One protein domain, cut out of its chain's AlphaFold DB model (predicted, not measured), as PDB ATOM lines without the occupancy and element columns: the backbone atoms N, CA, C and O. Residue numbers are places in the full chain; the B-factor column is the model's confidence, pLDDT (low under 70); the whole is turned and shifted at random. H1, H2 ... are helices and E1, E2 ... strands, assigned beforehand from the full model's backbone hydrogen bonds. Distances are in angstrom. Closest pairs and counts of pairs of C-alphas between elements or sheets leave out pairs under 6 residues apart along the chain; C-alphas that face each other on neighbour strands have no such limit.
ATOM      1  N   LYS A  42     209.632 186.044  89.132       93.31
ATOM      2  CA  LYS A  42     208.561 186.897  89.671       93.31
ATOM      3  C   LYS A  42     208.900 188.390  89.629       93.31
ATOM      4  O   LYS A  42     208.022 189.204  89.359       93.31
ATOM      5  N   ASP A  43     210.167 188.750  89.851       94.56
ATOM      6  CA  ASP A  43     210.605 190.145  89.916       94.56
ATOM      7  C   ASP A  43     210.585 190.759  88.508       94.56
ATOM      8  O   ASP A  43     210.263 191.932  88.322       94.56
ATOM      9  N   VAL A  44     210.883 189.942  87.491       95.31
ATOM     10  CA  VAL A  44     210.846 190.338  86.077       95.31
ATOM     11  C   VAL A  44     209.404 190.482  85.586       95.31
ATOM     12  O   VAL A  44     209.107 191.456  84.899       95.31
ATOM     13  N   VAL A  45     208.491 189.585  85.991       94.06
ATOM     14  CA  VAL A  45     207.045 189.758  85.747       94.06
ATOM     15  C   VAL A  45     206.553 191.056  86.385       94.06
ATOM     16  O   VAL A  45     206.010 191.907  85.684       94.06
ATOM     17  N   LEU A  46     206.804 191.248  87.684       94.12
ATOM     18  CA  LEU A  46     206.463 192.466  88.425       94.12
ATOM     19  C   LEU A  46     206.974 193.738  87.724       94.12
ATOM     20  O   LEU A  46     206.240 194.719  87.603       94.12
ATOM     21  N   HIS A  47     208.199 193.707  87.196       95.31
ATOM     22  CA  HIS A  47     208.759 194.824  86.443       95.31
ATOM     23  C   HIS A  47     208.005 195.096  85.126       95.31
ATOM     24  O   HIS A  47     207.694 196.254  84.856       95.31
ATOM     25  N   CYS A  48     207.622 194.076  84.347       94.75
ATOM     26  CA  CYS A  48     206.768 194.269  83.163       94.75
ATOM     27  C   CYS A  48     205.401 194.898  83.508       94.75
ATOM     28  O   CYS A  48     204.918 195.757  82.768       94.75
ATOM     29  N   HIS A  49     204.788 194.534  84.644       93.81
ATOM     30  CA  HIS A  49     203.564 195.200  85.114       93.81
ATOM     31  C   HIS A  49     203.813 196.686  85.424       93.81
ATOM     32  O   HIS A  49     203.069 197.540  84.943       93.81
ATOM     33  N   LEU A  50     204.883 197.021  86.157       94.19
ATOM     34  CA  LEU A  50     205.265 198.415  86.430       94.19
ATOM     35  C   LEU A  50     205.478 199.222  85.136       94.19
ATOM     36  O   LEU A  50     204.964 200.334  85.017       94.19
ATOM     37  N   LEU A  51     206.179 198.654  84.148       95.00
ATOM     38  CA  LEU A  51     206.402 199.287  82.843       95.00
ATOM     39  C   LEU A  51     205.083 199.525  82.090       95.00
ATOM     40  O   LEU A  51     204.847 200.626  81.594       95.00
ATOM     41  N   GLU A  52     204.163 198.559  82.076       93.81
ATOM     42  CA  GLU A  52     202.829 198.748  81.487       93.81
ATOM     43  C   GLU A  52     202.070 199.941  82.105       93.81
ATOM     44  O   GLU A  52     201.384 200.684  81.390       93.81
ATOM     45  N   HIS A  53     202.247 200.192  83.406       93.94
ATOM     46  CA  HIS A  53     201.661 201.354  84.070       93.94
ATOM     47  C   HIS A  53     202.278 202.697  83.647       93.94
ATOM     48  O   HIS A  53     201.512 203.656  83.550       93.94
ATOM     49  N   PHE A  54     203.573 202.793  83.297       95.38
ATOM     50  CA  PHE A  54     204.134 204.018  82.686       95.38
ATOM     51  C   PHE A  54     203.396 204.379  81.389       95.38
ATOM     52  O   PHE A  54     202.973 205.523  81.218       95.38
ATOM     53  N   VAL A  55     203.179 203.398  80.506       94.94
ATOM     54  CA  VAL A  55     202.462 203.594  79.232       94.94
ATOM     55  C   VAL A  55     200.997 203.971  79.477       94.94
ATOM     56  O   VAL A  55     200.499 204.939  78.898       94.94
ATOM     57  N   SER A  56     200.312 203.239  80.363       93.38
ATOM     58  CA  SER A  56     198.915 203.506  80.734       93.38
ATOM     59  C   SER A  56     198.733 204.921  81.293       93.38
ATOM     60  O   SER A  56     197.819 205.641  80.884       93.38
ATOM     61  N   ILE A  57     199.616 205.342  82.204       93.38
ATOM     62  CA  ILE A  57     199.586 206.671  82.820       93.38
ATOM     63  C   ILE A  57     199.905 207.756  81.804       93.38
ATOM     64  O   ILE A  57     199.119 208.693  81.697       93.38
ATOM     65  N   LYS A  58     200.983 207.632  81.018       95.50
ATOM     66  CA  LYS A  58     201.321 208.631  79.995       95.50
ATOM     67  C   LYS A  58     200.130 208.871  79.069       95.50
ATOM     68  O   LYS A  58     199.748 210.018  78.841       95.50
ATOM     69  N   ARG A  59     199.472 207.795  78.621       94.56
ATOM     70  CA  ARG A  59     198.289 207.894  77.762       94.56
ATOM     71  C   ARG A  59     197.082 208.524  78.468       94.56
ATOM     72  O   ARG A  59     196.352 209.281  77.829       94.56
ATOM     73  N   LYS A  60     196.865 208.250  79.759       92.38
ATOM     74  CA  LYS A  60     195.821 208.903  80.575       92.38
ATOM     75  C   LYS A  60     196.096 210.401  80.752       92.38
ATOM     76  O   LYS A  60     195.183 211.194  80.535       92.38
ATOM     77  N   THR A  61     197.340 210.785  81.040       93.38
ATOM     78  CA  THR A  61     197.790 212.183  81.132       93.38
ATOM     79  C   THR A  61     197.622 212.921  79.804       93.38
ATOM     80  O   THR A  61     197.112 214.036  79.801       93.38
ATOM     81  N   ASP A  62     197.927 212.290  78.667       94.00
ATOM     82  CA  ASP A  62     197.695 212.879  77.339       94.00
ATOM     83  C   ASP A  62     196.198 213.071  77.040       94.00
ATOM     84  O   ASP A  62     195.787 214.097  76.497       94.00
ATOM     85  N   ILE A  63     195.352 212.101  77.411       93.25
ATOM     86  CA  ILE A  63     193.888 212.197  77.267       93.25
ATOM     87  C   ILE A  63     193.315 213.307  78.156       93.25
ATOM     88  O   ILE A  63     192.416 214.032  77.728       93.25
ATOM     89  N   TRP A  64     193.835 213.460  79.373       93.00
ATOM     90  CA  TRP A  64     193.495 214.559  80.270       93.00
ATOM     91  C   TRP A  64     193.939 215.910  79.683       93.00
ATOM     92  O   TRP A  64     193.109 216.803  79.522       93.00
ATOM     93  N   ALA A  65     195.189 216.029  79.232       91.00
ATOM     94  CA  ALA A  65     195.731 217.251  78.635       91.00
ATOM     95  C   ALA A  65     194.897 217.720  77.429       91.00
ATOM     96  O   ALA A  65     194.491 218.880  77.366       91.00
ATOM     97  N   MET A  66     194.527 216.798  76.529       92.50
ATOM     98  CA  MET A  66     193.647 217.093  75.391       92.50
ATOM     99  C   MET A  66     192.247 217.578  75.811       92.50
ATOM    100  O   MET A  66     191.696 218.461  75.155       92.50
ATOM    101  N   ARG A  67     191.665 217.043  76.896       92.50
ATOM    102  CA  ARG A  67     190.354 217.490  77.414       92.50
ATOM    103  C   ARG A  67     190.414 218.902  77.992       92.50
ATOM    104  O   ARG A  67     189.530 219.704  77.707       92.50
ATOM    105  N   HIS A  68     191.463 219.207  78.754       86.88
ATOM    106  CA  HIS A  68     191.657 220.510  79.401       86.88
ATOM    107  C   HIS A  68     192.380 221.541  78.505       86.88
ATOM    108  O   HIS A  68     192.588 222.673  78.928       86.88
ATOM    109  N   ARG A  69     192.705 221.183  77.250       88.25
ATOM    110  CA  ARG A  69     193.416 222.015  76.249       88.25
ATOM    111  C   ARG A  69     194.812 222.476  76.699       88.25
ATOM    112  O   ARG A  69     195.238 223.586  76.391       88.25
ATOM    113  N   ILE A  70     195.517 221.604  77.411       86.69
ATOM    114  CA  ILE A  70     196.863 221.835  77.946       86.69
ATOM    115  C   ILE A  70     197.881 221.099  77.073       86.69
ATOM    116  O   ILE A  70     197.579 220.045  76.509       86.69
ATOM    117  N   ASP A  71     199.092 221.644  76.968       87.81
ATOM    118  CA  ASP A  71     200.193 220.961  76.294       87.81
ATOM    119  C   ASP A  71     200.516 219.607  76.978       87.81
ATOM    120  O   ASP A  71     200.728 219.570  78.197       87.81
ATOM    121  N   PRO A  72     200.586 218.483  76.237       91.19
ATOM    122  CA  PRO A  72     200.855 217.172  76.826       91.19
ATOM    123  C   PRO A  72     202.210 217.051  77.541       91.19
ATOM    124  O   PRO A  72     202.317 216.279  78.495       91.19
ATOM    125  N   ALA A  73     203.246 217.798  77.135       90.25
ATOM    126  CA  ALA A  73     204.545 217.766  77.810       90.25
ATOM    127  C   ALA A  73     204.534 218.580  79.117       90.25
ATOM    128  O   ALA A  73     205.116 218.138  80.110       90.25
ATOM    129  N   ALA A  74     203.811 219.701  79.170       88.19
ATOM    130  CA  ALA A  74     203.533 220.446  80.400       88.19
ATOM    131  C   ALA A  74     202.655 219.638  81.375       88.19
ATOM    132  O   ALA A  74     202.934 219.594  82.573       88.19
ATOM    133  N   ALA A  75     201.640 218.924  80.876       89.75
ATOM    134  CA  ALA A  75     200.825 218.017  81.688       89.75
ATOM    135  C   ALA A  75     201.642 216.835  82.248       89.75
ATOM    136  O   ALA A  75     201.484 216.470  83.412       89.75
ATOM    137  N   TRP A  76     202.558 216.270  81.453       93.56
ATOM    138  CA  TRP A  76     203.485 215.221  81.899       93.56
ATOM    139  C   TRP A  76     204.509 215.746  82.918       93.56
ATOM    140  O   TRP A  76     204.743 215.106  83.942       93.56
ATOM    141  N   THR A  77     205.035 216.956  82.707       91.94
ATOM    142  CA  THR A  77     205.906 217.669  83.661       91.94
ATOM    143  C   THR A  77     205.177 217.921  84.988       91.94
ATOM    144  O   THR A  77     205.732 217.655  86.053       91.94
ATOM    145  N   CYS A  78     203.910 218.346  84.942       90.00
ATOM    146  CA  CYS A  78     203.062 218.505  86.123       90.00
ATOM    147  C   CYS A  78     202.873 217.175  86.868       90.00
ATOM    148  O   CYS A  78     203.160 217.101  88.062       90.00
ATOM    149  N   TYR A  79     202.494 216.104  86.160       92.69
ATOM    150  CA  TYR A  79     202.322 214.768  86.740       92.69
ATOM    151  C   TYR A  79     203.587 214.280  87.468       92.69
ATOM    152  O   TYR A  79     203.514 213.856  88.622       92.69
ATOM    153  N   ILE A  80     204.761 214.399  86.833       94.75
ATOM    154  CA  ILE A  80     206.046 214.019  87.444       94.75
ATOM    155  C   ILE A  80     206.347 214.899  88.663       94.75
ATOM    156  O   ILE A  80     206.698 214.371  89.716       94.75
ATOM    157  N   ASN A  81     206.168 216.221  88.568       92.12
ATOM    158  CA  ASN A  81     206.375 217.135  89.695       92.12
ATOM    159  C   ASN A  81     205.474 216.790  90.903       92.12
ATOM    160  O   ASN A  81     205.932 216.882  92.044       92.12
ATOM    161  N   MET A  82     204.229 216.357  90.671       90.25
ATOM    162  CA  MET A  82     203.316 215.927  91.739       90.25
ATOM    163  C   MET A  82     203.697 214.563  92.328       90.25
ATOM    164  O   MET A  82     203.726 214.431  93.552       90.25
ATOM    165  N   GLY A  83     204.068 213.584  91.495       93.56
ATOM    166  CA  GLY A  83     204.579 212.290  91.962       93.56
ATOM    167  C   GLY A  83     205.871 212.424  92.780       93.56
ATOM    168  O   GLY A  83     206.013 211.775  93.814       93.56
ATOM    169  N   VAL A  84     206.777 213.334  92.390       94.56
ATOM    170  CA  VAL A  84     207.985 213.682  93.163       94.56
ATOM    171  C   VAL A  84     207.623 214.322  94.503       94.56
ATOM    172  O   VAL A  84     208.137 213.880  95.528       94.56
ATOM    173  N   ARG A  85     206.722 215.317  94.537       91.19
ATOM    174  CA  ARG A  85     206.264 215.920  95.806       91.19
ATOM    175  C   ARG A  85     205.732 214.840  96.752       91.19
ATOM    176  O   ARG A  85     206.197 214.736  97.883       91.19
ATOM    177  N   ARG A  86     204.831 213.988  96.258       93.31
ATOM    178  CA  ARG A  86     204.224 212.917  97.054       93.31
ATOM    179  C   ARG A  86     205.237 211.847  97.482       93.31
ATOM    180  O   ARG A  86     205.086 211.318  98.579       93.31
ATOM    181  N   LEU A  87     206.285 211.568  96.702       95.38
ATOM    182  CA  LEU A  87     207.392 210.687  97.107       95.38
ATOM    183  C   LEU A  87     208.187 211.253  98.293       95.38
ATOM    184  O   LEU A  87     208.524 210.515  99.217       95.38
ATOM    185  N   LEU A  88     208.439 212.563  98.311       94.00
ATOM    186  CA  LEU A  88     209.108 213.226  99.436       94.00
ATOM    187  C   LEU A  88     208.226 213.211 100.698       94.00
ATOM    188  O   LEU A  88     208.735 212.983 101.797       94.00
ATOM    189  N   ASP A  89     206.906 213.359 100.540       92.75
ATOM    190  CA  ASP A  89     205.934 213.178 101.628       92.75
ATOM    191  C   ASP A  89     205.861 211.709 102.118       92.75
ATOM    192  O   ASP A  89     205.720 211.474 103.318       92.75
ATOM    193  N   TRP A  90     206.053 210.713 101.238       94.81
ATOM    194  CA  TRP A  90     206.159 209.287 101.606       94.81
ATOM    195  C   TRP A  90     207.401 209.022 102.472       94.81
ATOM    196  O   TRP A  90     207.301 208.457 103.561       94.81
ATOM    197  N   PHE A  91     208.577 209.498 102.048       93.75
ATOM    198  CA  PHE A  91     209.811 209.363 102.835       93.75
ATOM    199  C   PHE A  91     209.704 210.056 104.204       93.75
ATOM    200  O   PHE A  91     210.085 209.475 105.223       93.75
ATOM    201  N   LYS A  92     209.090 211.247 104.251       92.50
ATOM    202  CA  LYS A  92     208.763 211.959 105.496       92.50
ATOM    203  C   LYS A  92     207.841 211.140 106.408       92.50
ATOM    204  O   LYS A  92     208.084 211.072 107.612       92.50
ATOM    205  N   ALA A  93     206.807 210.503 105.858       92.88
ATOM    206  CA  ALA A  93     205.891 209.662 106.625       92.88
ATOM    207  C   ALA A  93     206.576 208.411 107.202       92.88
ATOM    208  O   ALA A  93     206.274 208.020 108.331       92.88
ATOM    209  N   SER A  94     207.533 207.818 106.477       92.50
ATOM    210  CA  SER A  94     208.323 206.700 107.005       92.50
ATOM    211  C   SER A  94     209.283 207.137 108.112       92.50
ATOM    212  O   SER A  94     209.360 206.468 109.141       92.50
ATOM    213  N   HIS A  95     209.929 208.302 107.982       87.81
ATOM    214  CA  HIS A  95     210.719 208.879 109.076       87.81
ATOM    215  C   HIS A  95     209.866 209.127 110.338       87.81
ATOM    216  O   HIS A  95     210.325 208.848 111.444       87.81
ATOM    217  N   GLY A  96     208.609 209.563 110.181       87.50
ATOM    218  CA  GLY A  96     207.633 209.680 111.274       87.50
ATOM    219  C   GLY A  96     207.105 208.350 111.838       87.50
ATOM    220  O   GLY A  96     206.267 208.365 112.735       87.50
ATOM    221  N   GLY A  97     207.555 207.198 111.326       89.56
ATOM    222  CA  GLY A  97     207.107 205.871 111.762       89.56
ATOM    223  C   GLY A  97     205.688 205.497 111.320       89.56
ATOM    224  O   GLY A  97     205.134 204.519 111.818       89.56
ATOM    225  N   HIS A  98     205.081 206.250 110.395       90.31
ATOM    226  CA  HIS A  98     203.715 205.993 109.926       90.31
ATOM    227  C   HIS A  98     203.631 204.857 108.891       90.31
ATOM    228  O   HIS A  98     202.556 204.276 108.733       90.31
ATOM    229  N   ILE A  99     204.745 204.545 108.210       93.75
ATOM    230  CA  ILE A  99     204.866 203.500 107.176       93.75
ATOM    231  C   ILE A  99     206.267 202.845 107.152       93.75
ATOM    232  O   ILE A  99     207.262 203.477 107.516       93.75
ATOM    233  N   ASP A 100     206.363 201.610 106.650       92.94
ATOM    234  CA  ASP A 100     207.620 200.888 106.347       92.94
ATOM    235  C   ASP A 100     207.844 200.830 104.826       92.94
ATOM    236  O   ASP A 100     207.092 200.162 104.119       92.94
ATOM    237  N   LEU A 101     208.908 201.472 104.323       92.62
ATOM    238  CA  LEU A 101     209.246 201.549 102.887       92.62
ATOM    239  C   LEU A 101     209.394 200.188 102.176       92.62
ATOM    240  O   LEU A 101     209.325 200.133 100.949       92.62
ATOM    241  N   ASN A 102     209.625 199.101 102.915       91.81
ATOM    242  CA  ASN A 102     209.848 197.761 102.364       91.81
ATOM    243  C   ASN A 102     208.557 196.924 102.323       91.81
ATOM    244  O   ASN A 102     208.479 195.946 101.578       91.81
ATOM    245  N   ARG A 103     207.548 197.297 103.120       90.62
ATOM    246  CA  ARG A 103     206.242 196.618 103.198       90.62
ATOM    247  C   ARG A 103     205.159 197.409 102.483       90.62
ATOM    248  O   ARG A 103     204.435 196.851 101.667       90.62
ATOM    249  N   ASP A 104     205.078 198.697 102.789       93.38
ATOM    250  CA  ASP A 104     203.934 199.538 102.480       93.38
ATOM    251  C   ASP A 104     204.063 200.127 101.077       93.38
ATOM    252  O   ASP A 104     205.014 200.844 100.752       93.38
ATOM    253  N   ILE A 105     203.080 199.824 100.235       93.00
ATOM    254  CA  ILE A 105     203.077 200.229  98.832       93.00
ATOM    255  C   ILE A 105     202.571 201.676  98.708       93.00
ATOM    256  O   ILE A 105     201.482 201.983  99.199       93.00
ATOM    257  N   PRO A 106     203.321 202.570  98.039       95.00
ATOM    258  CA  PRO A 106     202.863 203.923  97.751       95.00
ATOM    259  C   PRO A 106     201.837 203.960  96.604       95.00
ATOM    260  O   PRO A 106     201.738 203.012  95.821       95.00
ATOM    261  N   PRO A 107     201.127 205.088  96.416       94.19
ATOM    262  CA  PRO A 107     200.288 205.320  95.243       94.19
ATOM    263  C   PRO A 107     201.067 205.210  93.926       94.19
ATOM    264  O   PRO A 107     202.277 205.427  93.879       94.19
ATOM    265  N   LEU A 108     200.364 204.907  92.832       93.81
ATOM    266  CA  LEU A 108     200.988 204.561  91.552       93.81
ATOM    267  C   LEU A 108     201.905 205.659  90.971       93.81
ATOM    268  O   LEU A 108     202.933 205.339  90.385       93.81
ATOM    269  N   ASP A 109     201.579 206.941  91.135       94.81
ATOM    270  CA  ASP A 109     202.421 208.065  90.696       94.81
ATOM    271  C   ASP A 109     203.758 208.121  91.446       94.81
ATOM    272  O   ASP A 109     204.818 208.235  90.830       94.81
ATOM    273  N   VAL A 110     203.705 207.961  92.767       96.38
ATOM    274  CA  VAL A 110     204.874 207.863  93.649       96.38
ATOM    275  C   VAL A 110     205.700 206.616  93.320       96.38
ATOM    276  O   VAL A 110     206.924 206.692  93.220       96.38
ATOM    277  N   LEU A 111     205.032 205.485  93.081       96.19
ATOM    278  CA  LEU A 111     205.642 204.217  92.687       96.19
ATOM    279  C   LEU A 111     206.414 204.329  91.360       96.19
ATOM    280  O   LEU A 111     207.537 203.834  91.277       96.19
ATOM    281  N   LEU A 112     205.864 205.010  90.344       95.94
ATOM    282  CA  LEU A 112     206.560 205.228  89.066       95.94
ATOM    283  C   LEU A 112     207.785 206.145  89.216       95.94
ATOM    284  O   LEU A 112     208.842 205.867  88.649       95.94
ATOM    285  N   VAL A 113     207.669 207.232  89.985       97.38
ATOM    286  CA  VAL A 113     208.789 208.162  90.215       97.38
ATOM    287  C   VAL A 113     209.914 207.488  91.011       97.38
ATOM    288  O   VAL A 113     211.090 207.657  90.683       97.38
ATOM    289  N   TRP A 114     209.573 206.672  92.010       97.25
ATOM    290  CA  TRP A 114     210.549 205.923  92.803       97.25
ATOM    291  C   TRP A 114     211.182 204.771  92.011       97.25
ATOM    292  O   TRP A 114     212.400 204.609  92.057       97.25
ATOM    293  N   HIS A 115     210.403 204.036  91.206       96.06
ATOM    294  CA  HIS A 115     210.925 203.054  90.239       96.06
ATOM    295  C   HIS A 115     211.973 203.675  89.321       96.06
ATOM    296  O   HIS A 115     213.056 203.110  89.163       96.06
ATOM    297  N   ALA A 116     211.688 204.859  88.773       95.88
ATOM    298  CA  ALA A 116     212.643 205.580  87.952       95.88
ATOM    299  C   ALA A 116     213.918 205.930  88.738       95.88
ATOM    300  O   ALA A 116     215.012 205.698  88.233       95.88
ATOM    301  N   PHE A 117     213.802 206.415  89.978       95.50
ATOM    302  CA  PHE A 117     214.961 206.762  90.809       95.50
ATOM    303  C   PHE A 117     215.850 205.546  91.136       95.50
ATOM    304  O   PHE A 117     217.068 205.625  91.007       95.50
ATOM    305  N   LEU A 118     215.261 204.382  91.433       94.88
ATOM    306  CA  LEU A 118     215.998 203.124  91.661       94.88
ATOM    307  C   LEU A 118     216.765 202.625  90.419       94.88
ATOM    308  O   LEU A 118     217.661 201.789  90.526       94.88
ATOM    309  N   GLN A 119     216.461 203.143  89.224       91.88
ATOM    310  CA  GLN A 119     217.247 202.877  88.016       91.88
ATOM    311  C   GLN A 119     218.536 203.709  87.926       91.88
ATOM    312  O   GLN A 119     219.281 203.560  86.951       91.88
ATOM    313  N   ASP A 120     218.851 204.510  88.940       91.31
ATOM    314  CA  ASP A 120     220.085 205.280  89.069       91.31
ATOM    315  C   ASP A 120     220.787 204.952  90.404       91.31
ATOM    316  O   ASP A 120     220.574 205.626  91.409       91.31
ATOM    317  N   PRO A 121     221.595 203.874  90.457       89.69
ATOM    318  CA  PRO A 121     222.139 203.366  91.715       89.69
ATOM    319  C   PRO A 121     223.212 204.271  92.336       89.69
ATOM    320  O   PRO A 121     223.536 204.062  93.499       89.69
ATOM    321  N   VAL A 122     223.740 205.264  91.603       89.06
ATOM    322  CA  VAL A 122     224.615 206.306  92.174       89.06
ATOM    323  C   VAL A 122     223.759 207.311  92.921       89.06
ATOM    324  O   VAL A 122     223.818 207.360  94.140       89.06
ATOM    325  N   ALA A 123     222.867 208.015  92.217       90.94
ATOM    326  CA  ALA A 123     222.047 209.051  92.839       90.94
ATOM    327  C   ALA A 123     221.112 208.499  93.932       90.94
ATOM    328  O   ALA A 123     220.789 209.209  94.882       90.94
ATOM    329  N   TRP A 124     220.690 207.233  93.826       92.69
ATOM    330  CA  TRP A 124     220.009 206.534  94.915       92.69
ATOM    331  C   TRP A 124     220.947 206.226  96.094       92.69
ATOM    332  O   TRP A 124     220.548 206.426  97.239       92.69
ATOM    333  N   GLY A 125     222.170 205.753  95.827       90.81
ATOM    334  CA  GLY A 125     223.202 205.464  96.831       90.81
ATOM    335  C   GLY A 125     223.587 206.702  97.642       90.81
ATOM    336  O   GLY A 125     223.449 206.698  98.865       90.81
ATOM    337  N   ASP A 126     223.953 207.782  96.950       90.44
ATOM    338  CA  ASP A 126     224.266 209.088  97.540       90.44
ATOM    339  C   ASP A 126     223.093 209.575  98.413       90.44
ATOM    340  O   ASP A 126     223.262 209.956  99.573       90.44
ATOM    341  N   PHE A 127     221.863 209.480  97.888       91.69
ATOM    342  CA  PHE A 127     220.657 209.875  98.609       91.69
ATOM    343  C   PHE A 127     220.428 209.053  99.884       91.69
ATOM    344  O   PHE A 127     220.096 209.650 100.910       91.69
ATOM    345  N   ILE A 128     220.602 207.724  99.880       90.81
ATOM    346  CA  ILE A 128     220.434 206.913 101.104       90.81
ATOM    347  C   ILE A 128     221.584 207.094 102.103       90.81
ATOM    348  O   ILE A 128     221.328 207.074 103.307       90.81
ATOM    349  N   GLU A 129     222.817 207.343 101.651       89.00
ATOM    350  CA  GLU A 129     223.944 207.640 102.544       89.00
ATOM    351  C   GLU A 129     223.764 208.996 103.244       89.00
ATOM    352  O   GLU A 129     223.902 209.093 104.470       89.00
ATOM    353  N   GLU A 130     223.389 210.041 102.502       87.50
ATOM    354  CA  GLU A 130     223.106 211.356 103.076       87.50
ATOM    355  C   GLU A 130     221.867 211.334 103.990       87.50
ATOM    356  O   GLU A 130     221.919 211.872 105.100       87.50
ATOM    357  N   SER A 131     220.775 210.690 103.559       87.75
ATOM    358  CA  SER A 131     219.480 210.721 104.261       87.75
ATOM    359  C   SER A 131     219.355 209.739 105.421       87.75
ATOM    360  O   SER A 131     218.569 209.988 106.334       87.75
ATOM    361  N   GLN A 132     220.102 208.631 105.389       87.88
ATOM    362  CA  GLN A 132     219.926 207.466 106.264       87.88
ATOM    363  C   GLN A 132     218.541 206.788 106.127       87.88
ATOM    364  O   GLN A 132     218.074 206.119 107.050       87.88
ATOM    365  N   LEU A 133     217.870 206.934 104.976       87.75
ATOM    366  CA  LEU A 133     216.633 206.207 104.668       87.75
ATOM    367  C   LEU A 133     216.935 204.744 104.300       87.75
ATOM    368  O   LEU A 133     217.595 204.463 103.300       87.75
ATOM    369  N   PHE A 134     216.410 203.796 105.082       87.38
ATOM    370  CA  PHE A 134     216.593 202.369 104.816       87.38
ATOM    371  C   PHE A 134     215.518 201.803 103.876       87.38
ATOM    372  O   PHE A 134     214.344 201.688 104.235       87.38
ATOM    373  N   PHE A 135     215.946 201.356 102.696       91.62
ATOM    374  CA  PHE A 135     215.131 200.582 101.762       91.62
ATOM    375  C   PHE A 135     215.988 199.538 101.040       91.62
ATOM    376  O   PHE A 135     217.057 199.852 100.510       91.62
ATOM    377  N   SER A 136     215.506 198.295 101.013       88.56
ATOM    378  CA  SER A 136     216.176 197.158 100.373       88.56
ATOM    379  C   SER A 136     215.489 196.748  99.068       88.56
ATOM    380  O   SER A 136     216.155 196.526  98.056       88.56
ATOM    381  N   GLN A 137     214.156 196.650  99.109       89.56
ATOM    382  CA  GLN A 137     213.239 196.374  97.999       89.56
ATOM    383  C   GLN A 137     211.786 196.511  98.492       89.56
ATOM    384  O   GLN A 137     211.538 196.435  99.695       89.56
ATOM    385  N   TRP A 138     210.817 196.618  97.580       91.31
ATOM    386  CA  TRP A 138     209.395 196.472  97.922       91.31
ATOM    387  C   TRP A 138     209.011 195.011  98.215       91.31
ATOM    388  O   TRP A 138     209.718 194.073  97.825       91.31
ATOM    389  N   ASN A 139     207.842 194.822  98.832       90.31
ATOM    390  CA  ASN A 139     207.150 193.542  98.957       90.31
ATOM    391  C   ASN A 139     206.622 193.083  97.576       90.31
ATOM    392  O   ASN A 139     205.626 193.633  97.099       90.31
ATOM    393  N   PRO A 140     207.250 192.096  96.901       90.00
ATOM    394  CA  PRO A 140     206.949 191.812  95.499       90.00
ATOM    395  C   PRO A 140     205.575 191.160  95.319       90.00
ATOM    396  O   PRO A 140     204.896 191.419  94.329       90.00
ATOM    397  N   ASP A 141     205.138 190.342  96.277       89.75
ATOM    398  CA  ASP A 141     203.883 189.601  96.173       89.75
ATOM    399  C   ASP A 141     202.667 190.470  96.503       89.75
ATOM    400  O   ASP A 141     201.589 190.243  95.959       89.75
ATOM    401  N   GLU A 142     202.824 191.485  97.352       90.94
ATOM    402  CA  GLU A 142     201.789 192.498  97.580       90.94
ATOM    403  C   GLU A 142     201.736 193.514  96.436       90.94
ATOM    404  O   GLU A 142     200.649 193.837  95.960       90.94
ATOM    405  N   LEU A 143     202.893 193.929  95.910       93.00
ATOM    406  CA  LEU A 143     202.956 194.856  94.786       93.00
ATOM    407  C   LEU A 143     202.395 194.233  93.501       93.00
ATOM    408  O   LEU A 143     201.639 194.881  92.782       93.00
ATOM    409  N   LEU A 144     202.669 192.950  93.244       90.94
ATOM    410  CA  LEU A 144     202.092 192.235  92.104       90.94
ATOM    411  C   LEU A 144     200.595 191.917  92.297       90.94
ATOM    412  O   LEU A 144     199.866 191.860  91.309       90.94
ATOM    413  N   ARG A 145     200.092 191.799  93.540       90.06
ATOM    414  CA  ARG A 145     198.636 191.824  93.795       90.06
ATOM    415  C   ARG A 145     198.036 193.183  93.431       90.06
ATOM    416  O   ARG A 145     197.029 193.212  92.734       90.06
ATOM    417  N   ALA A 146     198.670 194.285  93.833       92.25
ATOM    418  CA  ALA A 146     198.185 195.631  93.529       92.25
ATOM    419  C   ALA A 146     198.218 195.970  92.024       92.25
ATOM    420  O   ALA A 146     197.380 196.735  91.566       92.25
ATOM    421  N   LEU A 147     199.154 195.409  91.247       90.50
ATOM    422  CA  LEU A 147     199.322 195.691  89.808       90.50
ATOM    423  C   LEU A 147     198.618 194.687  88.865       90.50
ATOM    424  O   LEU A 147     198.613 194.896  87.647       90.50
ATOM    425  N   ASP A 148     198.063 193.582  89.382       83.75
ATOM    426  CA  ASP A 148     197.335 192.601  88.556       83.75
ATOM    427  C   ASP A 148     196.091 191.960  89.189       83.75
ATOM    428  O   ASP A 148     195.553 191.000  88.633       83.75
ATOM    429  N   GLY A 149     195.595 192.471  90.320       73.25
ATOM    430  CA  GLY A 149     194.504 191.853  91.091       73.25
ATOM    431  C   GLY A 149     193.272 191.462  90.261       73.25
ATOM    432  O   GLY A 149     192.736 190.366  90.427       73.25
ATOM    433  N   ASN A 150     192.877 192.304  89.300       73.25
ATOM    434  CA  ASN A 150     191.746 192.064  88.397       73.25
ATOM    435  C   ASN A 150     192.114 191.498  87.008       73.25
ATOM    436  O   ASN A 150     191.228 191.339  86.167       73.25
ATOM    437  N   ARG A 151     193.401 191.237  86.724       72.38
ATOM    438  CA  ARG A 151     193.958 190.877  85.397       72.38
ATOM    439  C   ARG A 151     193.734 191.896  84.269       72.38
ATOM    440  O   ARG A 151     194.134 191.647  83.132       72.38
ATOM    441  N   GLN A 152     193.122 193.046  84.547       74.94
ATOM    442  CA  GLN A 152     192.932 194.130  83.583       74.94
ATOM    443  C   GLN A 152     194.175 195.025  83.477       74.94
ATOM    444  O   GLN A 152     194.373 195.665  82.446       74.94
ATOM    445  N   GLY A 153     195.042 195.037  84.496       73.50
ATOM    446  CA  GLY A 153     196.155 195.988  84.606       73.50
ATOM    447  C   GLY A 153     195.697 197.353  85.129       73.50
ATOM    448  O   GLY A 153     196.139 198.397  84.646       73.50
ATOM    449  N   LEU A 154     194.755 197.353  86.078       84.38
ATOM    450  CA  LEU A 154     194.492 198.511  86.930       84.38
ATOM    451  C   LEU A 154     195.276 198.348  88.234       84.38
ATOM    452  O   LEU A 154     195.504 197.229  88.682       84.38
ATOM    453  N   PHE A 155     195.685 199.472  88.819       90.19
ATOM    454  CA  PHE A 155     196.328 199.485  90.126       90.19
ATOM    455  C   PHE A 155     195.242 199.496  91.200       90.19
ATOM    456  O   PHE A 155     194.545 200.498  91.364       90.19
ATOM    457  N   GLU A 156     195.085 198.369  91.884       90.56
ATOM    458  CA  GLU A 156     194.038 198.096  92.869       90.56
ATOM    459  C   GLU A 156     194.686 197.562  94.158       90.56
ATOM    460  O   GLU A 156     194.794 196.348  94.351       90.56
ATOM    461  N   PRO A 157     195.182 198.449  95.043       90.75
ATOM    462  CA  PRO A 157     195.760 198.035  96.316       90.75
ATOM    463  C   PRO A 157     194.718 197.401  97.246       90.75
ATOM    464  O   PRO A 157     193.515 197.634  97.119       90.75
ATOM    465  N   SER A 158     195.182 196.625  98.229       92.25
ATOM    466  CA  SER A 158     194.306 196.111  99.289       92.25
ATOM    467  C   SER A 158     193.681 197.263 100.097       92.25
ATOM    468  O   SER A 158     194.284 198.336 100.180       92.25
ATOM    469  N   PRO A 159     192.527 197.059 100.764       92.81
ATOM    470  CA  PRO A 159     191.962 198.062 101.671       92.81
ATOM    471  C   PRO A 159     192.962 198.521 102.743       92.81
ATOM    472  O   PRO A 159     193.090 199.710 102.999       92.81
ATOM    473  N   GLU A 160     193.755 197.595 103.286       91.25
ATOM    474  CA  GLU A 160     194.813 197.871 104.269       91.25
ATOM    475  C   GLU A 160     195.939 198.760 103.709       91.25
ATOM    476  O   GLU A 160     196.480 199.610 104.418       91.25
ATOM    477  N   CYS A 161     196.294 198.588 102.431       91.25
ATOM    478  CA  CYS A 161     197.252 199.449 101.741       91.25
ATOM    479  C   CYS A 161     196.632 200.818 101.420       91.25
ATOM    480  O   CYS A 161     197.273 201.842 101.656       91.25
ATOM    481  N   MET A 162     195.370 200.860 100.979       91.38
ATOM    482  CA  MET A 162     194.631 202.111 100.780       91.38
ATOM    483  C   MET A 162     194.505 202.917 102.079       91.38
ATOM    484  O   MET A 162     194.706 204.127 102.055       91.38
ATOM    485  N   ASP A 163     194.279 202.274 103.226       91.00
ATOM    486  CA  ASP A 163     194.276 202.940 104.533       91.00
ATOM    487  C   ASP A 163     195.640 203.557 104.875       91.00
ATOM    488  O   ASP A 163     195.696 204.659 105.422       91.00
ATOM    489  N   ARG A 164     196.755 202.894 104.542       91.94
ATOM    490  CA  ARG A 164     198.109 203.457 104.719       91.94
ATOM    491  C   ARG A 164     198.371 204.620 103.763       91.94
ATOM    492  O   ARG A 164     198.896 205.645 104.188       91.94
ATOM    493  N   ILE A 165     197.939 204.502 102.509       92.62
ATOM    494  CA  ILE A 165     197.961 205.582 101.516       92.62
ATOM    495  C   ILE A 165     197.192 206.806 102.039       92.62
ATOM    496  O   ILE A 165     197.745 207.905 102.074       92.62
ATOM    497  N   ASN A 166     195.970 206.615 102.538       91.06
ATOM    498  CA  ASN A 166     195.102 207.681 103.045       91.06
ATOM    499  C   ASN A 166     195.608 208.301 104.367       91.06
ATOM    500  O   ASN A 166     195.256 209.436 104.690       91.06
ATOM    501  N   ARG A 167     196.464 207.597 105.128       90.31
ATOM    502  CA  ARG A 167     197.179 208.152 106.297       90.31
ATOM    503  C   ARG A 167     198.316 209.104 105.925       90.31
ATOM    504  O   ARG A 167     198.684 209.918 106.763       90.31
ATOM    505  N   VAL A 168     198.875 209.004 104.718       92.31
ATOM    506  CA  VAL A 168     199.927 209.918 104.230       92.31
ATOM    507  C   VAL A 168     199.337 211.020 103.351       92.31
ATOM    508  O   VAL A 168     199.740 212.176 103.455       92.31
ATOM    509  N   TYR A 169     198.350 210.684 102.519       90.31
ATOM    510  CA  TYR A 169     197.667 211.620 101.630       90.31
ATOM    511  C   TYR A 169     196.210 211.777 102.065       90.31
ATOM    512  O   TYR A 169     195.333 211.040 101.627       90.31
ATOM    513  N   HIS A 170     195.966 212.751 102.943       78.94
ATOM    514  CA  HIS A 170     194.610 213.195 103.290       78.94
ATOM    515  C   HIS A 170     193.992 214.092 102.196       78.94
ATOM    516  O   HIS A 170     192.780 214.282 102.156       78.94
ATOM    517  N   GLU A 171     194.837 214.674 101.338       65.69
ATOM    518  CA  GLU A 171     194.444 215.477 100.179       65.69
ATOM    519  C   GLU A 171     194.132 214.597  98.957       65.69
ATOM    520  O   GLU A 171     194.457 213.409  98.911       65.69
ATOM    521  N   ALA A 172     193.490 215.196  97.953       66.44
ATOM    522  CA  ALA A 172     193.013 214.498  96.766       66.44
ATOM    523  C   ALA A 172     194.149 213.932  95.878       66.44
ATOM    524  O   ALA A 172     195.319 214.295  96.008       66.44
ATOM    525  N   ASP A 173     193.803 213.014  94.968       81.00
ATOM    526  CA  ASP A 173     194.769 212.257  94.160       81.00
ATOM    527  C   ASP A 173     195.521 213.107  93.113       81.00
ATOM    528  O   ASP A 173     195.238 214.287  92.910       81.00
ATOM    529  N   THR A 174     196.483 212.509  92.401       82.75
ATOM    530  CA  THR A 174     197.293 213.199  91.379       82.75
ATOM    531  C   THR A 174     196.432 213.869  90.305       82.75
ATOM    532  O   THR A 174     196.729 214.988  89.897       82.75
ATOM    533  N   CYS A 175     195.346 213.218  89.870       83.31
ATOM    534  CA  CYS A 175     194.417 213.771  88.885       83.31
ATOM    535  C   CYS A 175     193.666 214.983  89.454       83.31
ATOM    536  O   CYS A 175     193.546 216.009  88.791       83.31
ATOM    537  N   SER A 176     193.222 214.904  90.707       83.88
ATOM    538  CA  SER A 176     192.529 215.983  91.412       83.88
ATOM    539  C   SER A 176     193.443 217.174  91.701       83.88
ATOM    540  O   SER A 176     193.041 218.315  91.500       83.88
ATOM    541  N   LEU A 177     194.694 216.926  92.098       78.81
ATOM    542  CA  LEU A 177     195.731 217.948  92.256       78.81
ATOM    543  C   LEU A 177     196.047 218.636  90.920       78.81
ATOM    544  O   LEU A 177     196.202 219.857  90.878       78.81
ATOM    545  N   MET A 178     196.079 217.879  89.819       83.44
ATOM    546  CA  MET A 178     196.183 218.436  88.469       83.44
ATOM    547  C   MET A 178     194.927 219.237  88.083       83.44
ATOM    548  O   MET A 178     195.075 220.327  87.548       83.44
ATOM    549  N   ASN A 179     193.710 218.782  88.406       83.81
ATOM    550  CA  ASN A 179     192.469 219.530  88.150       83.81
ATOM    551  C   ASN A 179     192.435 220.864  88.912       83.81
ATOM    552  O   ASN A 179     192.271 221.904  88.286       83.81
ATOM    553  N   MET A 180     192.707 220.865  90.223       77.88
ATOM    554  CA  MET A 180     192.810 222.104  91.011       77.88
ATOM    555  C   MET A 180     193.888 223.039  90.443       77.88
ATOM    556  O   MET A 180     193.698 224.252  90.383       77.88
ATOM    557  N   SER A 181     194.994 222.477  89.943       75.69
ATOM    558  CA  SER A 181     196.033 223.242  89.249       75.69
ATOM    559  C   SER A 181     195.518 223.899  87.955       75.69
ATOM    560  O   SER A 181     195.871 225.040  87.664       75.69
ATOM    561  N   VAL A 182     194.648 223.233  87.190       78.88
ATOM    562  CA  VAL A 182     193.969 223.821  86.019       78.88
ATOM    563  C   VAL A 182     193.017 224.934  86.438       78.88
ATOM    564  O   VAL A 182     193.123 226.051  85.931       78.88
ATOM    565  N   ASP A 183     192.138 224.659  87.398       75.81
ATOM    566  CA  ASP A 183     191.126 225.605  87.872       75.81
ATOM    567  C   ASP A 183     191.762 226.876  88.467       75.81
ATOM    568  O   ASP A 183     191.208 227.967  88.354       75.81
ATOM    569  N   HIS A 184     192.962 226.767  89.054       72.19
ATOM    570  CA  HIS A 184     193.738 227.908  89.545       72.19
ATOM    571  C   HIS A 184     194.476 228.674  88.433       72.19
ATOM    572  O   HIS A 184     194.501 229.906  88.477       72.19
ATOM    573  N   VAL A 185     195.036 228.002  87.417       68.50
ATOM    574  CA  VAL A 185     195.678 228.668  86.258       68.50
ATOM    575  C   VAL A 185     194.667 229.452  85.421       68.50
ATOM    576  O   VAL A 185     194.989 230.538  84.944       68.50
ATOM    577  N   PHE A 186     193.442 228.944  85.281       68.69
ATOM    578  CA  PHE A 186     192.353 229.624  84.572       68.69
ATOM    579  C   PHE A 186     191.448 230.468  85.493       68.69
ATOM    580  O   PHE A 186     190.390 230.932  85.065       68.69
ATOM    581  N   SER A 187     191.864 230.710  86.743       68.31
ATOM    582  CA  SER A 187     191.173 231.633  87.653       68.31
ATOM    583  C   SER A 187     191.437 233.101  87.287       68.31
ATOM    584  O   SER A 187     192.476 233.456  86.733       68.31
ATOM    585  N   ALA A 188     190.485 233.985  87.597       57.12
ATOM    586  CA  ALA A 188     190.452 235.351  87.064       57.12
ATOM    587  C   ALA A 188     191.453 236.351  87.691       57.12
ATOM    588  O   ALA A 188     191.448 237.524  87.314       57.12
ATOM    589  N   SER A 189     192.295 235.938  88.644       62.62
ATOM    590  CA  SER A 189     193.241 236.829  89.334       62.62
ATOM    591  C   SER A 189     194.534 236.096  89.727       62.62
ATOM    592  O   SER A 189     194.485 235.255  90.627       62.62
ATOM    593  N   PRO A 190     195.693 236.419  89.122       60.12
ATOM    594  CA  PRO A 190     196.965 235.816  89.505       60.12
ATOM    595  C   PRO A 190     197.359 236.189  90.938       60.12
ATOM    596  O   PRO A 190     197.480 237.366  91.272       60.12
ATOM    597  N   ASN A 191     197.604 235.181  91.770       68.69
ATOM    598  CA  ASN A 191     198.168 235.324  93.110       68.69
ATOM    599  C   ASN A 191     199.431 234.443  93.259       68.69
ATOM    600  O   ASN A 191     199.876 233.799  92.307       68.69
ATOM    601  N   GLU A 192     200.034 234.424  94.449       65.00
ATOM    602  CA  GLU A 192     201.240 233.629  94.740       65.00
ATOM    603  C   GLU A 192     201.030 232.123  94.482       65.00
ATOM    604  O   GLU A 192     201.886 231.456  93.897       65.00
ATOM    605  N   MET A 193     199.842 231.603  94.808       59.16
ATOM    606  CA  MET A 193     199.447 230.223  94.516       59.16
ATOM    607  C   MET A 193     199.340 229.980  93.002       59.16
ATOM    608  O   MET A 193     199.840 228.965  92.520       59.16
ATOM    609  N   THR A 194     198.794 230.922  92.223       64.44
ATOM    610  CA  THR A 194     198.798 230.848  90.751       64.44
ATOM    611  C   THR A 194     200.224 230.733  90.201       64.44
ATOM    612  O   THR A 194     200.444 229.969  89.263       64.44
ATOM    613  N   GLN A 195     201.212 231.424  90.784       67.62
ATOM    614  CA  GLN A 195     202.608 231.314  90.339       67.62
ATOM    615  C   GLN A 195     203.243 229.955  90.676       67.62
ATOM    616  O   GLN A 195     203.870 229.358  89.799       67.62
ATOM    617  N   GLU A 196     203.049 229.416  91.885       65.00
ATOM    618  CA  GLU A 196     203.542 228.068  92.236       65.00
ATOM    619  C   GLU A 196     202.899 226.976  91.361       65.00
ATOM    620  O   GLU A 196     203.564 226.011  90.973       65.00
ATOM    621  N   VAL A 197     201.633 227.157  90.972       66.38
ATOM    622  CA  VAL A 197     200.928 226.252  90.056       66.38
ATOM    623  C   VAL A 197     201.415 226.400  88.607       66.38
ATOM    624  O   VAL A 197     201.699 225.393  87.955       66.38
ATOM    625  N   ILE A 198     201.620 227.621  88.099       68.25
ATOM    626  CA  ILE A 198     202.277 227.836  86.794       68.25
ATOM    627  C   ILE A 198     203.663 227.173  86.788       68.25
ATOM    628  O   ILE A 198     204.041 226.535  85.802       68.25
ATOM    629  N   ARG A 199     204.403 227.241  87.901       71.50
ATOM    630  CA  ARG A 199     205.700 226.571  88.073       71.50
ATOM    631  C   ARG A 199     205.595 225.040  88.059       71.50
ATOM    632  O   ARG A 199     206.515 224.391  87.568       71.50
ATOM    633  N   LEU A 200     204.506 224.446  88.560       71.38
ATOM    634  CA  LEU A 200     204.256 222.996  88.468       71.38
ATOM    635  C   LEU A 200     204.095 222.516  87.018       71.38
ATOM    636  O   LEU A 200     204.623 221.454  86.691       71.38
ATOM    637  N   PHE A 201     203.411 223.281  86.162       74.75
ATOM    638  CA  PHE A 201     203.242 222.946  84.739       74.75
ATOM    639  C   PHE A 201     204.477 223.253  83.883       74.75
ATOM    640  O   PHE A 201     204.812 222.477  82.992       74.75
ATOM    641  N   SER A 202     205.132 224.394  84.117       71.06
ATOM    642  CA  SER A 202     206.134 224.944  83.186       71.06
ATOM    643  C   SER A 202     207.584 224.553  83.476       71.06
ATOM    644  O   SER A 202     208.412 224.624  82.569       71.06
ATOM    645  N   GLN A 203     207.926 224.151  84.706       84.44
ATOM    646  CA  GLN A 203     209.322 223.945  85.107       84.44
ATOM    647  C   GLN A 203     209.592 222.527  85.617       84.44
ATOM    648  O   GLN A 203     208.969 222.041  86.563       84.44
ATOM    649  N   LYS A 204     210.611 221.885  85.036       87.00
ATOM    650  CA  LYS A 204     211.196 220.652  85.571       87.00
ATOM    651  C   LYS A 204     211.888 220.956  86.898       87.00
ATOM    652  O   LYS A 204     212.827 221.751  86.947       87.00
ATOM    653  N   ARG A 205     211.441 220.325  87.985       85.25
ATOM    654  CA  ARG A 205     212.083 220.455  89.300       85.25
ATOM    655  C   ARG A 205     213.321 219.560  89.345       85.25
ATOM    656  O   ARG A 205     213.198 218.342  89.267       85.25
ATOM    657  N   LEU A 206     214.496 220.184  89.451       89.25
ATOM    658  CA  LEU A 206     215.790 219.503  89.612       89.25
ATOM    659  C   LEU A 206     216.320 219.590  91.050       89.25
ATOM    660  O   LEU A 206     217.005 218.685  91.505       89.25
ATOM    661  N   ASN A 207     215.990 220.664  91.772       90.69
ATOM    662  CA  ASN A 207     216.283 220.809  93.197       90.69
ATOM    663  C   ASN A 207     215.103 220.291  94.021       90.69
ATOM    664  O   ASN A 207     213.975 220.757  93.835       90.69
ATOM    665  N   HIS A 208     215.386 219.393  94.962       91.88
ATOM    666  CA  HIS A 208     214.400 218.737  95.822       91.88
ATOM    667  C   HIS A 208     214.731 218.949  97.294       91.88
ATOM    668  O   HIS A 208     215.829 219.384  97.652       91.88
ATOM    669  N   THR A 209     213.767 218.685  98.171       90.81
ATOM    670  CA  THR A 209     213.949 218.828  99.618       90.81
ATOM    671  C   THR A 209     213.195 217.721 100.338       90.81
ATOM    672  O   THR A 209     211.967 217.722 100.360       90.81
ATOM    673  N   ALA A 210     213.933 216.766 100.898       88.19
ATOM    674  CA  ALA A 210     213.384 215.670 101.684       88.19
ATOM    675  C   ALA A 210     213.414 216.012 103.180       88.19
ATOM    676  O   ALA A 210     214.316 216.707 103.650       88.19
ATOM    677  N   MET A 211     212.453 215.471 103.931       87.25
ATOM    678  CA  MET A 211     212.588 215.306 105.378       87.25
ATOM    679  C   MET A 211     213.070 213.883 105.638       87.25
ATOM    680  O   MET A 211     212.424 212.924 105.215       87.25
ATOM    681  N   THR A 212     214.209 213.754 106.303       80.19
ATOM    682  CA  THR A 212     214.940 212.497 106.491       80.19
ATOM    683  C   THR A 212     215.321 212.333 107.965       80.19
ATOM    684  O   THR A 212     215.249 213.306 108.719       80.19
ATOM    685  N   PRO A 213     215.778 211.146 108.404       79.25
ATOM    686  CA  PRO A 213     216.375 210.964 109.730       79.25
ATOM    687  C   PRO A 213     217.513 211.937 110.100       79.25
ATOM    688  O   PRO A 213     217.792 212.096 111.286       79.25
ATOM    689  N   ARG A 214     218.156 212.611 109.129       79.94
ATOM    690  CA  ARG A 214     219.140 213.687 109.376       79.94
ATOM    691  C   ARG A 214     218.554 215.112 109.353       79.94
ATOM    692  O   ARG A 214     219.302 216.076 109.496       79.94
ATOM    693  N   GLY A 215     217.237 215.268 109.210       83.75
ATOM    694  CA  GLY A 215     216.536 216.555 109.185       83.75
ATOM    695  C   GLY A 215     216.067 216.963 107.785       83.75
ATOM    696  O   GLY A 215     215.633 216.128 106.994       83.75
ATOM    697  N   GLN A 216     216.099 218.262 107.481       88.19
ATOM    698  CA  GLN A 216     215.722 218.776 106.161       88.19
ATOM    699  C   GLN A 216     216.937 218.773 105.226       88.19
ATOM    700  O   GLN A 216     217.862 219.564 105.397       88.19
ATOM    701  N   GLN A 217     216.922 217.906 104.216       85.12
ATOM    702  CA  GLN A 217     218.029 217.704 103.282       85.12
ATOM    703  C   GLN A 217     217.645 218.182 101.880       85.12
ATOM    704  O   GLN A 217     216.555 217.883 101.387       85.12
ATOM    705  N   ARG A 218     218.551 218.904 101.216       90.38
ATOM    706  CA  ARG A 218     218.396 219.347  99.824       90.38
ATOM    707  C   ARG A 218     219.299 218.521  98.919       90.38
ATOM    708  O   ARG A 218     220.481 218.412  99.207       90.38
ATOM    709  N   PHE A 219     218.753 218.010  97.820       91.06
ATOM    710  CA  PHE A 219     219.499 217.233  96.828       91.06
ATOM    711  C   PHE A 219     219.095 217.630  95.402       91.06
ATOM    712  O   PHE A 219     218.020 218.203  95.184       91.06
ATOM    713  N   PHE A 220     219.965 217.345  94.433       92.69
ATOM    714  CA  PHE A 220     219.750 217.648  93.019       92.69
ATOM    715  C   PHE A 220     219.520 216.351  92.234       92.69
ATOM    716  O   PHE A 220     220.390 215.485  92.212       92.69
ATOM    717  N   TYR A 221     218.363 216.208  91.584       94.31
ATOM    718  CA  TYR A 221     218.063 215.043  90.750       94.31
ATOM    719  C   TYR A 221     217.064 215.337  89.621       94.31
ATOM    720  O   TYR A 221     216.011 215.942  89.836       94.31
ATOM    721  N   ASP A 222     217.354 214.856  88.409       94.38
ATOM    722  CA  ASP A 222     216.472 214.996  87.243       94.38
ATOM    723  C   ASP A 222     215.509 213.803  87.116       94.38
ATOM    724  O   ASP A 222     215.631 212.949  86.229       94.38
ATOM    725  N   PHE A 223     214.506 213.763  88.000       95.50
ATOM    726  CA  PHE A 223     213.414 212.788  87.910       95.50
ATOM    727  C   PHE A 223     212.712 212.823  86.546       95.50
ATOM    728  O   PHE A 223     212.236 211.789  86.093       95.50
ATOM    729  N   HIS A 224     212.663 213.969  85.858       94.69
ATOM    730  CA  HIS A 224     211.989 214.095  84.560       94.69
ATOM    731  C   HIS A 224     212.722 213.307  83.473       94.69
ATOM    732  O   HIS A 224     212.103 212.543  82.734       94.69
ATOM    733  N   LYS A 225     214.049 213.440  83.404       92.19
ATOM    734  CA  LYS A 225     214.917 212.671  82.499       92.19
ATOM    735  C   LYS A 225     214.898 211.181  82.826       92.19
ATOM    736  O   LYS A 225     214.844 210.367  81.905       92.19
ATOM    737  N   THR A 226     214.908 210.799  84.103       92.62
ATOM    738  CA  THR A 226     214.934 209.375  84.473       92.62
ATOM    739  C   THR A 226     213.567 208.694  84.349       92.62
ATOM    740  O   THR A 226     213.519 207.555  83.887       92.62
ATOM    741  N   VAL A 227     212.455 209.383  84.641       96.06
ATOM    742  CA  VAL A 227     211.091 208.897  84.347       96.06
ATOM    743  C   VAL A 227     210.888 208.749  82.841       96.06
ATOM    744  O   VAL A 227     210.392 207.709  82.407       96.06
ATOM    745  N   GLN A 228     211.337 209.713  82.027       93.69
ATOM    746  CA  GLN A 228     211.270 209.575  80.569       93.69
ATOM    747  C   GLN A 228     212.061 208.345  80.093       93.69
ATOM    748  O   GLN A 228     211.501 207.505  79.403       93.69
ATOM    749  N   ARG A 229     213.287 208.129  80.595       90.06
ATOM    750  CA  ARG A 229     214.102 206.924  80.321       90.06
ATOM    751  C   ARG A 229     213.484 205.586  80.776       90.06
ATOM    752  O   ARG A 229     213.995 204.532  80.373       90.06
ATOM    753  N   GLN A 230     212.450 205.592  81.626       91.69
ATOM    754  CA  GLN A 230     211.646 204.398  81.930       91.69
ATOM    755  C   GLN A 230     210.410 204.291  81.038       91.69
ATOM    756  O   GLN A 230     210.092 203.189  80.605       91.69
ATOM    757  N   LEU A 231     209.763 205.408  80.692       94.06
ATOM    758  CA  LEU A 231     208.700 205.435  79.686       94.06
ATOM    759  C   LEU A 231     209.220 204.956  78.315       94.06
ATOM    760  O   LEU A 231     208.620 204.067  77.721       94.06
ATOM    761  N   ASP A 232     210.382 205.442  77.870       88.62
ATOM    762  CA  ASP A 232     211.028 205.040  76.612       88.62
ATOM    763  C   ASP A 232     211.307 203.524  76.564       88.62
ATOM    764  O   ASP A 232     211.185 202.890  75.515       88.62
ATOM    765  N   LEU A 233     211.666 202.926  77.711       87.31
ATOM    766  CA  LEU A 233     211.815 201.478  77.879       87.31
ATOM    767  C   LEU A 233     210.457 200.771  77.851       87.31
ATOM    768  O   LEU A 233     210.304 199.754  77.175       87.31
ATOM    769  N   ALA A 234     209.488 201.293  78.598       92.88
ATOM    770  CA  ALA A 234     208.161 200.719  78.735       92.88
ATOM    771  C   ALA A 234     207.416 200.667  77.397       92.88
ATOM    772  O   ALA A 234     206.729 199.690  77.116       92.88
ATOM    773  N   GLU A 235     207.612 201.655  76.521       89.81
ATOM    774  CA  GLU A 235     207.090 201.628  75.153       89.81
ATOM    775  C   GLU A 235     207.743 200.550  74.271       89.81
ATOM    776  O   GLU A 235     207.133 200.124  73.288       89.81
ATOM    777  N   GLN A 236     208.947 200.062  74.600       86.12
ATOM    778  CA  GLN A 236     209.516 198.870  73.957       86.12
ATOM    779  C   GLN A 236     208.987 197.580  74.598       86.12
ATOM    780  O   GLN A 236     208.585 196.673  73.871       86.12
ATOM    781  N   ASP A 237     208.929 197.496  75.931       87.44
ATOM    782  CA  ASP A 237     208.449 196.303  76.651       87.44
ATOM    783  C   ASP A 237     206.970 196.005  76.356       87.44
ATOM    784  O   ASP A 237     206.591 194.872  76.048       87.44
ATOM    785  N   ALA A 238     206.143 197.050  76.275       89.50
ATOM    786  CA  ALA A 238     204.742 196.964  75.884       89.50
ATOM    787  C   ALA A 238     204.528 196.511  74.424       89.50
ATOM    788  O   ALA A 238     203.398 196.178  74.065       89.50
ATOM    789  N   LYS A 239     205.560 196.406  73.575       86.12
ATOM    790  CA  LYS A 239     205.443 195.715  72.269       86.12
ATOM    791  C   LYS A 239     205.460 194.194  72.414       86.12
ATOM    792  O   LYS A 239     205.041 193.484  71.496       86.12
TER     793      LYS A 239
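This is residues 42 to 239 of the 596 residues of an uncharacterized protein of Fusarium oxysporum f. sp. cubense (UniProt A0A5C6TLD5). This is a compact body of crossed helices built round H2, a long helix that runs through the middle and is crossed there by the short H3. The longest helix, H1, meets the first part of H2 and is crossed farther back by H9; H5 packs on the first residues of H1, H7 and H8 pack on the first half of H2, and the small strand hairpin of E1 and E2 packs on residues 84 to 95 of H2, mainly with E1. The printed part has 198 residues with nine named helices and two named strands, in the order H1 to H8, E1, E2, H9; the one sheet, E1 - E2, is antiparallel, and the class is mostly helix. The whole is compact, with a radius of gyration of the C-alphas of 16.7 A, and spans 49 by 42 by 32 A.

E1, residues 207 to 212, and E2, residues 215 to 220, form an antiparallel hairpin at 152 degrees between directions; N 210 and O 217 are within hydrogen-bond range at 2.9 A, as are N 215 and O 212 at 2.8 A. The closest C-alphas of E1 and H2, residues 72 to 95, are those of Met 211 and Lys 92, 5.1 A apart. H2 is the hub, touching six other helices. H3, residues 108 to 118, touches H2 about perpendicular at 81 degrees, closest at the C-alphas of Val 110 and Gly 83, 4.7 A. H8, residues 192 to 202, touches residues 74 to 82 of H2, closest at the C-alphas of Phe 201 and Cys 78, 4.7 A. H7, residues 174 to 185, touches H2 at a steep tilt of 58 degrees, opposite ways, closest at the C-alphas of Thr 174 and Met 82, 6.6 A. H7 also touches H8, with the C-alphas of Ser 181 and Val 197 closest at 5.8 A. H6, residues 159 to 168, only just touches H2, with 3 pairs of C-alphas within 8 A, the closest those of Val 168 and Ala 93, 6.4 A. H1, residues 42 to 68, touches H2 with residues 58 to 66 alone, at a steep tilt of 51 degrees, opposite ways; the closest C-alphas are those of Asp 62 and Pro 72, 5.4 A. H9, residues 223 to 237, touches H1 at a steep tilt of 69.8 degrees, only just short of about perpendicular, closest at the C-alphas of Ala 234 and Leu 51, 4.7 A. H9 touches H3 too, closest at the C-alphas of Val 227 and Ala 116, 5.1 A. H5, residues 140 to 148, touches H1 at a steep tilt of 40 degrees, the same way, closest at the C-alphas of Leu 144 and Leu 46, 5.7 A. H4, residues 121 to 131, and H3 touch only at the corner, and only just, with 3 pairs of C-alphas within 8 A, the closest those of Trp 124 and Leu 118, 6.2 A. Among the pairs that stay apart are H1 and H8, and H5 and H2. Every O i to N i+4 pair is within hydrogen-bond range in H1 to H8; in H9 9 of 11 are.

E1 measures 15.7 A and E2 16.5 A from first to last C-alpha. H1 runs 39.0 A from C-alpha 42 at (208.561, 186.897, 89.671) to C-alpha 68 at (191.657, 220.510, 79.401). H2 measures 34.7 A, H9 20.6 A and H7 16.4 A. H9 ends at C-alpha 237, (208.449, 196.303, 76.651).

The C-alphas farthest apart are those of Lys 42 and Ser 189, 52.2 A. The printed part has no cut. The link from H2 to H3, residues 96 to 107, is long. The mean pLDDT of the printed part is 87.6; residues 171 to 172 and 185 to 198 are under 70.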